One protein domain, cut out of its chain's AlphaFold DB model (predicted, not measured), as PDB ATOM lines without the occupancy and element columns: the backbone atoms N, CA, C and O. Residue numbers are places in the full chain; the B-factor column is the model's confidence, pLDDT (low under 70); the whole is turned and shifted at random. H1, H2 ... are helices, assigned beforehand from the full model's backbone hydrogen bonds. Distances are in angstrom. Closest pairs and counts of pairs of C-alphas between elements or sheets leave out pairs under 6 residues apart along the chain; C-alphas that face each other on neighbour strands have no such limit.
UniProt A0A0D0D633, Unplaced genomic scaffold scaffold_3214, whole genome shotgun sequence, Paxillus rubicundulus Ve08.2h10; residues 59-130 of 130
ATOM      1  N   ARG A  59     172.051 151.702 170.610       93.44
ATOM      2  CA  ARG A  59     171.371 152.881 170.059       93.44
ATOM      3  C   ARG A  59     169.917 152.595 169.685       93.44
ATOM      4  O   ARG A  59     169.030 153.396 169.979       93.44
ATOM      5  N   SER A  60     169.667 151.481 169.007       94.31
ATOM      6  CA  SER A  60     168.319 151.002 168.689       94.31
ATOM      7  C   SER A  60     167.573 150.575 169.951       94.31
ATOM      8  O   SER A  60     166.378 150.843 170.052       94.31
ATOM      9  N   GLY A  61     168.280 150.014 170.937       93.88
ATOM     10  CA  GLY A  61     167.752 149.726 172.266       93.88
ATOM     11  C   GLY A  61     167.263 150.981 172.988       93.88
ATOM     12  O   GLY A  61     166.107 151.025 173.395       93.88
ATOM     13  N   LEU A  62     168.089 152.028 173.071       93.06
ATOM     14  CA  LEU A  62     167.708 153.309 173.681       93.06
ATOM     15  C   LEU A  62     166.458 153.896 173.015       93.06
ATOM     16  O   LEU A  62     165.476 154.175 173.695       93.06
ATOM     17  N   LYS A  63     166.455 153.992 171.680       92.12
ATOM     18  CA  LYS A  63     165.294 154.493 170.926       92.12
ATOM     19  C   LYS A  63     164.031 153.676 171.182       92.12
ATOM     20  O   LYS A  63     162.941 154.238 171.254       92.12
ATOM     21  N   TYR A  64     164.163 152.355 171.300       92.00
ATOM     22  CA  TYR A  64     163.037 151.487 171.620       92.00
ATOM     23  C   TYR A  64     162.472 151.807 173.010       92.00
ATOM     24  O   TYR A  64     161.264 152.010 173.135       92.00
ATOM     25  N   LEU A  65     163.328 151.935 174.028       91.81
ATOM     26  CA  LEU A  65     162.899 152.294 175.385       91.81
ATOM     27  C   LEU A  65     162.243 153.681 175.438       91.81
ATOM     28  O   LEU A  65     161.185 153.819 176.054       91.81
ATOM     29  N   GLU A  66     162.801 154.669 174.735       91.31
ATOM     30  CA  GLU A  66     162.228 156.018 174.619       91.31
ATOM     31  C   GLU A  66     160.850 155.978 173.943       91.31
ATOM     32  O   GLU A  66     159.888 156.552 174.451       91.31
ATOM     33  N   SER A  67     160.717 155.234 172.835       90.44
ATOM     34  CA  SER A  67     159.448 155.093 172.106       90.44
ATOM     35  C   SER A  67     158.346 154.422 172.930       90.44
ATOM     36  O   SER A  67     157.162 154.667 172.701       90.44
ATOM     37  N   LYS A  68     158.729 153.576 173.894       88.31
ATOM     38  CA  LYS A  68     157.807 152.883 174.801       88.31
ATOM     39  C   LYS A  68     157.637 153.596 176.141       88.31
ATOM     40  O   LYS A  68     156.952 153.059 177.007       88.31
ATOM     41  N   LEU A  69     158.211 154.795 176.295       89.06
ATOM     42  CA  LEU A  69     158.174 155.589 177.526       89.06
ATOM     43  C   LEU A  69     158.684 154.805 178.748       89.06
ATOM     44  O   LEU A  69     158.215 154.992 179.868       89.06
ATOM     45  N   LEU A  70     159.641 153.903 178.516       88.25
ATOM     46  CA  LEU A  70     160.304 153.113 179.557       88.25
ATOM     47  C   LEU A  70     161.559 153.810 180.096       88.25
ATOM     48  O   LEU A  70     162.119 153.377 181.098       88.25
ATOM     49  N   CYS A  71     161.994 154.891 179.450       88.00
ATOM     50  CA  CYS A  71     163.029 155.788 179.944       88.00
ATOM     51  C   CYS A  71     162.676 157.250 179.638       88.00
ATOM     52  O   CYS A  71     161.870 157.541 178.750       88.00
ATOM     53  N   VAL A  72     163.287 158.167 180.389       85.19
ATOM     54  CA  VAL A  72     163.119 159.609 180.192       85.19
ATOM     55  C   VAL A  72     163.919 160.041 178.964       85.19
ATOM     56  O   VAL A  72     165.109 159.755 178.853       85.19
ATOM     57  N   ILE A  73     163.256 160.722 178.028       86.88
ATOM     58  CA  ILE A  73     163.881 161.201 176.791       86.88
ATOM     59  C   ILE A  73     164.869 162.319 177.123       86.88
ATOM     60  O   ILE A  73     164.517 163.289 177.794       86.88
ATOM     61  N   GLY A  74     166.090 162.204 176.603       83.06
ATOM     62  CA  GLY A  74     167.138 163.212 176.782       83.06
ATOM     63  C   GLY A  74     167.909 163.110 178.099       83.06
ATOM     64  O   GLY A  74     168.888 163.835 178.269       83.06
ATOM     65  N   GLU A  75     167.535 162.196 178.997       84.00
ATOM     66  CA  GLU A  75     168.336 161.888 180.180       84.00
ATOM     67  C   GLU A  75     169.299 160.722 179.916       84.00
ATOM     68  O   GLU A  75     168.950 159.760 179.226       84.00
ATOM     69  N   PRO A  76     170.520 160.759 180.482       84.31
ATOM     70  CA  PRO A  76     171.412 159.613 180.439       84.31
ATOM     71  C   PRO A  76     170.767 158.396 181.108       84.31
ATOM     72  O   PRO A  76     170.357 158.446 182.270       84.31
ATOM     73  N   ILE A  77     170.738 157.266 180.403       87.56
ATOM     74  CA  ILE A  77     170.345 155.997 181.011       87.56
ATOM     75  C   ILE A  77     171.381 155.610 182.069       87.56
ATOM     76  O   ILE A  77     172.564 155.428 181.774       87.56
ATOM     77  N   ASN A  78     170.913 155.453 183.305       88.44
ATOM     78  CA  ASN A  78     171.698 154.954 184.425       88.44
ATOM     79  C   ASN A  78     171.394 153.462 184.669       88.44
ATOM     80  O   ASN A  78     170.400 152.914 184.188       88.44
ATOM     81  N   SER A  79     172.268 152.783 185.411       88.88
ATOM     82  CA  SER A  79     172.100 151.360 185.729       88.88
ATOM     83  C   SER A  79     170.881 151.084 186.613       88.88
ATOM     84  O   SER A  79     170.281 150.020 186.509       88.88
ATOM     85  N   GLU A  80     170.487 152.036 187.458       89.75
ATOM     86  CA  GLU A  80     169.340 151.902 188.361       89.75
ATOM     87  C   GLU A  80     168.013 151.805 187.592       89.75
ATOM     88  O   GLU A  80     167.228 150.889 187.824       89.75
ATOM     89  N   HIS A  81     167.802 152.665 186.593       89.50
ATOM     90  CA  HIS A  81     166.647 152.635 185.696       89.50
ATOM     91  C   HIS A  81     166.565 151.313 184.928       89.50
ATOM     92  O   HIS A  81     165.481 150.739 184.787       89.50
ATOM     93  N   LEU A  82     167.705 150.796 184.462       92.88
ATOM     94  CA  LEU A  82     167.768 149.514 183.759       92.88
ATOM     95  C   LEU A  82     167.398 148.341 184.676       92.88
ATOM     96  O   LEU A  82     166.607 147.483 184.283       92.88
ATOM     97  N   ILE A  83     167.910 148.332 185.910       93.06
ATOM     98  CA  ILE A  83     167.582 147.307 186.910       93.06
ATOM     99  C   ILE A  83     166.099 147.366 187.275       93.06
ATOM    100  O   ILE A  83     165.435 146.331 187.258       93.06
ATOM    101  N   THR A  84     165.551 148.555 187.535       92.62
ATOM    102  CA  THR A  84     164.119 148.726 187.823       92.62
ATOM    103  C   THR A  84     163.255 148.255 186.654       92.62
ATOM    104  O   THR A  84     162.243 147.586 186.859       92.62
ATOM    105  N   THR A  85     163.675 148.520 185.415       92.69
ATOM    106  CA  THR A  85     162.975 148.038 184.216       92.69
ATOM    107  C   THR A  85     162.947 146.509 184.162       92.69
ATOM    108  O   THR A  85     161.884 145.917 183.964       92.69
ATOM    109  N   LEU A  86     164.088 145.850 184.390       94.62
ATOM    110  CA  LEU A  86     164.166 144.385 184.432       94.62
ATOM    111  C   LEU A  86     163.368 143.795 185.597       94.62
ATOM    112  O   LEU A  86     162.703 142.774 185.427       94.62
ATOM    113  N   PHE A  87     163.400 144.444 186.760       94.81
ATOM    114  CA  PHE A  87     162.616 144.044 187.922       94.81
ATOM    115  C   PHE A  87     161.115 144.103 187.626       94.81
ATOM    116  O   PHE A  87     160.395 143.151 187.907       94.81
ATOM    117  N   ASN A  88     160.641 145.168 186.982       92.44
ATOM    118  CA  ASN A  88     159.236 145.282 186.592       92.44
ATOM    119  C   ASN A  88     158.833 144.199 185.581       92.44
ATOM    120  O   ASN A  88     157.751 143.620 185.694       92.44
ATOM    121  N   ILE A  89     159.710 143.875 184.625       92.81
ATOM    122  CA  ILE A  89     159.476 142.782 183.669       92.81
ATOM    123  C   ILE A  89     159.429 141.425 184.372       92.81
ATOM    124  O   ILE A  89     158.609 140.588 184.002       92.81
ATOM    125  N   SER A  90     160.258 141.201 185.394       94.56
ATOM    126  CA  SER A  90     160.270 139.930 186.127       94.56
ATOM    127  C   SER A  90     158.992 139.686 186.934       94.56
ATOM    128  O   SER A  90     158.677 138.536 187.229       94.56
ATOM    129  N   GLN A  91     158.215 140.737 187.228       95.56
ATOM    130  CA  GLN A  91     156.896 140.604 187.856       95.56
ATOM    131  C   GLN A  91     155.797 140.165 186.870       95.56
ATOM    132  O   GLN A  91     154.675 139.855 187.282       95.56
ATOM    133  N   LEU A  92     156.074 140.141 185.560       91.31
ATOM    134  CA  LEU A  92     155.106 139.708 184.558       91.31
ATOM    135  C   LEU A  92     154.965 138.181 184.577       91.31
ATOM    136  O   LEU A  92     155.943 137.448 184.490       91.31
ATOM    137  N   LYS A  93     153.720 137.688 184.601       92.75
ATOM    138  CA  LYS A  93     153.429 136.239 184.578       92.75
ATOM    139  C   LYS A  93     153.928 135.539 183.310       92.75
ATOM    140  O   LYS A  93     154.203 134.349 183.347       92.75
ATOM    141  N   ASN A  94     153.997 136.268 182.197       92.06
ATOM    142  CA  ASN A  94     154.488 135.789 180.910       92.06
ATOM    143  C   ASN A  94     155.334 136.884 180.260       92.06
ATOM    144  O   ASN A  94     154.949 138.056 180.271       92.06
ATOM    145  N   VAL A  95     156.445 136.497 179.638       88.94
ATOM    146  CA  VAL A  95     157.306 137.424 178.897       88.94
ATOM    147  C   VAL A  95     156.762 137.562 177.475       88.94
ATOM    148  O   VAL A  95     156.867 136.650 176.658       88.94
ATOM    149  N   SER A  96     156.137 138.702 177.180       91.19
ATOM    150  CA  SER A  96     155.666 139.020 175.829       91.19
ATOM    151  C   SER A  96     156.839 139.301 174.882       91.19
ATOM    152  O   SER A  96     157.946 139.609 175.321       91.19
ATOM    153  N   LYS A  97     156.596 139.277 173.563       89.19
ATOM    154  CA  LYS A  97     157.608 139.691 172.571       89.19
ATOM    155  C   LYS A  97     158.138 141.100 172.849       89.19
ATOM    156  O   LYS A  97     159.342 141.314 172.811       89.19
ATOM    157  N   ALA A  98     157.253 142.027 173.216       89.56
ATOM    158  CA  ALA A  98     157.640 143.379 173.596       89.56
ATOM    159  C   ALA A  98     158.577 143.393 174.815       89.56
ATOM    160  O   ALA A  98     159.575 144.109 174.798       89.56
ATOM    161  N   ALA A  99     158.300 142.576 175.838       92.12
ATOM    162  CA  ALA A  99     159.167 142.448 177.009       92.12
ATOM    163  C   ALA A  99     160.532 141.831 176.657       92.12
ATOM    164  O   ALA A  99     161.547 142.278 177.185       92.12
ATOM    165  N   MET A 100     160.587 140.872 175.726       93.12
ATOM    166  CA  MET A 100     161.865 140.343 175.225       93.12
ATOM    167  C   MET A 100     162.705 141.419 174.529       93.12
ATOM    168  O   MET A 100     163.914 141.474 174.744       93.12
ATOM    169  N   GLU A 101     162.087 142.289 173.725       94.06
ATOM    170  CA  GLU A 101     162.803 143.405 173.092       94.06
ATOM    171  C   GLU A 101     163.300 144.420 174.133       94.06
ATOM    172  O   GLU A 101     164.420 144.913 174.006       94.06
ATOM    173  N   VAL A 102     162.547 144.666 175.216       94.50
ATOM    174  CA  VAL A 102     163.044 145.482 176.340       94.50
ATOM    175  C   VAL A 102     164.259 144.824 176.998       94.50
ATOM    176  O   VAL A 102     165.268 145.491 177.200       94.50
ATOM    177  N   ILE A 103     164.205 143.519 177.290       95.62
ATOM    178  CA  ILE A 103     165.343 142.786 177.871       95.62
ATOM    179  C   ILE A 103     166.570 142.897 176.957       95.62
ATOM    180  O   ILE A 103     167.672 143.170 177.432       95.62
ATOM    181  N   ARG A 104     166.383 142.738 175.642       95.88
ATOM    182  CA  ARG A 104     167.465 142.878 174.661       95.88
ATOM    183  C   ARG A 104     168.037 144.299 174.644       95.88
ATOM    184  O   ARG A 104     169.256 144.452 174.629       95.88
ATOM    185  N   ALA A 105     167.186 145.325 174.689       95.50
ATOM    186  CA  ALA A 105     167.615 146.723 174.768       95.50
ATOM    187  C   ALA A 105     168.457 146.984 176.015       95.50
ATOM    188  O   ALA A 105     169.552 147.540 175.911       95.50
ATOM    189  N   VAL A 106     167.986 146.521 177.174       96.06
ATOM    190  CA  VAL A 106     168.716 146.653 178.436       96.06
ATOM    191  C   VAL A 106     170.076 145.950 178.360       96.06
ATOM    192  O   VAL A 106     171.077 146.535 178.763       96.06
ATOM    193  N   ALA A 107     170.143 144.741 177.796       96.00
ATOM    194  CA  ALA A 107     171.396 143.997 177.665       96.00
ATOM    195  C   ALA A 107     172.447 144.748 176.827       96.00
ATOM    196  O   ALA A 107     173.602 144.853 177.242       96.00
ATOM    197  N   TYR A 108     172.054 145.320 175.683       96.88
ATOM    198  CA  TYR A 108     172.976 146.119 174.870       96.88
ATOM    199  C   TYR A 108     173.452 147.384 175.590       96.88
ATOM    200  O   TYR A 108     174.631 147.724 175.501       96.88
ATOM    201  N   LEU A 109     172.560 148.064 176.314       95.56
ATOM    202  CA  LEU A 109     172.897 149.283 177.055       95.56
ATOM    203  C   LEU A 109     173.871 149.009 178.204       95.56
ATOM    204  O   LEU A 109     174.812 149.775 178.398       95.56
ATOM    205  N   ILE A 110     173.693 147.903 178.934       94.94
ATOM    206  CA  ILE A 110     174.641 147.488 179.979       94.94
ATOM    207  C   ILE A 110     176.015 147.204 179.366       94.94
ATOM    208  O   ILE A 110     177.015 147.738 179.846       94.94
ATOM    209  N   GLY A 111     176.067 146.437 178.271       93.50
ATOM    210  CA  GLY A 111     177.329 146.145 177.586       93.50
ATOM    211  C   GLY A 111     178.048 147.409 177.099       93.50
ATOM    212  O   GLY A 111     179.264 147.532 177.243       93.50
ATOM    213  N   GLU A 112     177.313 148.397 176.583       94.00
ATOM    214  CA  GLU A 112     177.894 149.685 176.184       94.00
ATOM    215  C   GLU A 112     178.435 150.478 177.386       94.00
ATOM    216  O   GLU A 112     179.540 151.024 177.315       94.00
ATOM    217  N   GLN A 113     177.715 150.497 178.513       92.69
ATOM    218  CA  GLN A 113     178.188 151.143 179.742       92.69
ATOM    219  C   GLN A 113     179.475 150.499 180.278       92.69
ATOM    220  O   GLN A 113     180.378 151.211 180.723       92.69
ATOM    221  N   GLU A 114     179.588 149.173 180.238       92.25
ATOM    222  CA  GLU A 114     180.795 148.450 180.661       92.25
ATOM    223  C   GLU A 114     181.982 148.708 179.728       92.25
ATOM    224  O   GLU A 114     183.095 148.988 180.196       92.25
ATOM    225  N   ASN A 115     181.738 148.713 178.417       92.56
ATOM    226  CA  ASN A 115     182.750 149.066 177.422       92.56
ATOM    227  C   ASN A 115     183.248 150.501 177.626       92.56
ATOM    228  O   ASN A 115     184.455 150.750 177.607       92.56
ATOM    229  N   MET A 116     182.339 151.443 177.896       92.69
ATOM    230  CA  MET A 116     182.687 152.839 178.164       92.69
ATOM    231  C   MET A 116     183.489 152.995 179.464       92.69
ATOM    232  O   MET A 116     184.470 153.741 179.487       92.69
ATOM    233  N   LYS A 117     183.125 152.275 180.535       92.94
ATOM    234  CA  LYS A 117     183.898 152.252 181.792       92.94
ATOM    235  C   LYS A 117     185.316 151.727 181.565       92.94
ATOM    236  O   LYS A 117     186.271 152.355 182.019       92.94
ATOM    237  N   SER A 118     185.454 150.634 180.817       93.94
ATOM    238  CA  SER A 118     186.753 150.036 180.483       93.94
ATOM    239  C   SER A 118     187.613 150.982 179.643       93.94
ATOM    240  O   SER A 118     188.767 151.239 179.982       93.94
ATOM    241  N   ALA A 119     187.036 151.585 178.599       94.62
ATOM    242  CA  ALA A 119     187.722 152.569 177.764       94.62
ATOM    243  C   ALA A 119     188.163 153.802 178.570       94.62
ATOM    244  O   ALA A 119     189.280 154.293 178.399       94.62
ATOM    245  N   LYS A 120     187.316 154.279 179.491       95.94
ATOM    246  CA  LYS A 120     187.648 155.391 180.389       95.94
ATOM    247  C   LYS A 120     188.804 155.033 181.321       95.94
ATOM    248  O   LYS A 120     189.708 155.845 181.471       95.94
ATOM    249  N   MET A 121     188.804 153.833 181.899       96.12
ATOM    250  CA  MET A 121     189.889 153.355 182.761       96.12
ATOM    251  C   MET A 121     191.230 153.318 182.015       96.12
ATOM    252  O   MET A 121     192.214 153.856 182.515       96.12
ATOM    253  N   ILE A 122     191.250 152.766 180.798       95.69
ATOM    254  CA  ILE A 122     192.448 152.751 179.942       95.69
ATOM    255  C   ILE A 122     192.893 154.182 179.625       95.69
ATOM    256  O   ILE A 122     194.068 154.511 179.760       95.69
ATOM    257  N   SER A 123     191.958 155.057 179.238       96.44
ATOM    258  CA  SER A 123     192.276 156.455 178.937       96.44
ATOM    259  C   SER A 123     192.877 157.187 180.136       96.44
ATOM    260  O   SER A 123     193.787 157.990 179.943       96.44
ATOM    261  N   THR A 124     192.392 156.923 181.351       96.81
ATOM    262  CA  THR A 124     192.962 157.484 182.580       96.81
ATOM    263  C   THR A 124     194.383 156.980 182.802       96.81
ATOM    264  O   THR A 124     195.279 157.799 182.961       96.81
ATOM    265  N   GLN A 125     194.617 155.666 182.714       95.75
ATOM    266  CA  GLN A 125     195.959 155.097 182.890       95.75
ATOM    267  C   GLN A 125     196.964 155.659 181.880       95.75
ATOM    268  O   GLN A 125     198.058 156.057 182.259       95.75
ATOM    269  N   VAL A 126     196.583 155.762 180.602       96.25
ATOM    270  CA  VAL A 126     197.457 156.339 179.569       96.25
ATOM    271  C   VAL A 126     197.796 157.799 179.878       96.25
ATOM    272  O   VAL A 126     198.935 158.201 179.679       96.25
ATOM    273  N   LYS A 127     196.837 158.586 180.383       95.94
ATOM    274  CA  LYS A 127     197.065 159.986 180.778       95.94
ATOM    275  C   LYS A 127     197.971 160.134 181.996       95.94
ATOM    276  O   LYS A 127     198.617 161.159 182.114       95.94
ATOM    277  N   GLU A 128     197.981 159.160 182.901       94.25
ATOM    278  CA  GLU A 128     198.850 159.167 184.085       94.25
ATOM    279  C   GLU A 128     200.288 158.728 183.763       94.25
ATOM    280  O   GLU A 128     201.201 159.003 184.535       94.25
ATOM    281  N   MET A 129     200.497 158.043 182.632       88.06
ATOM    282  CA  MET A 129     201.813 157.571 182.187       88.06
ATOM    283  C   MET A 129     202.619 158.598 181.375       88.06
ATOM    284  O   MET A 129     203.817 158.382 181.179       88.06
ATOM    285  N   ILE A 130     201.979 159.655 180.868       80.56
ATOM    286  CA  ILE A 130     202.598 160.713 180.044       80.56
ATOM    287  C   ILE A 130     202.672 162.032 180.807       80.56
ATOM    288  O   ILE A 130     203.631 162.786 180.536       80.56
TER     289      ILE A 130
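This is residues 59 to 130 of the 130 residues of an uncharacterized protein of Paxillus rubicundulus Ve08.2h10 (UniProt A0A0D0D633). One long helix, H3, is the backbone of the model: the short helix H2 folds back along its first half as a helical hairpin, and the short helix H1 crosses that same half at a steep angle. The rest of H3, from residue 114, sticks out as a bare arm that makes much of the length. The printed part has 72 residues with three named helices, in the order H1, H2, H3, and no named strand; the class is all helix. The whole is loose, with a radius of gyration of the C-alphas of 15.2 A, and spans 54 by 23 by 18 A.

H3, residues 97 to 129, touches H2, residues 79 to 90, with its residues 99 to 110 alone. The closest C-alphas of this hairpin are those of Leu 82 and Val 106, 6.1 A apart, and the two helices run opposite ways at a shallow tilt of 22 degrees. H1, residues 59 to 67, touches residues 102 to 109 of H3 alone; the closest C-alphas, of Gly 61 and Ala 105, are 3.9 A apart. H1 and H3 run opposite ways at a steep tilt of 50 degrees. H1 and H2 are apart. In H1, H2 and H3 every O i to N i+4 pair is within hydrogen-bond range.

H3 measures 48.6 A from C-alpha 97 at (157.608, 139.691, 172.571) to C-alpha 129 at (201.813, 157.571, 182.187). H2 measures 16.5 A. H1 measures 12.3 A and begins with C-alpha 59 at (171.371, 152.881, 170.059).

The C-alphas farthest apart, of Lys 93 and Ile 130, the chain's last residue, are 55.1 A apart. Residues 114 to 130, of which 114 to 129 belong to H3, stand free; the body without them spans 31 by 19 by 19 A. The link from H1 to H2 is long, with 11 residues; that from H2 to H3 is short, with 6. The printed part has no cut, its mean pLDDT is 92.2, and no printed residue is under 70.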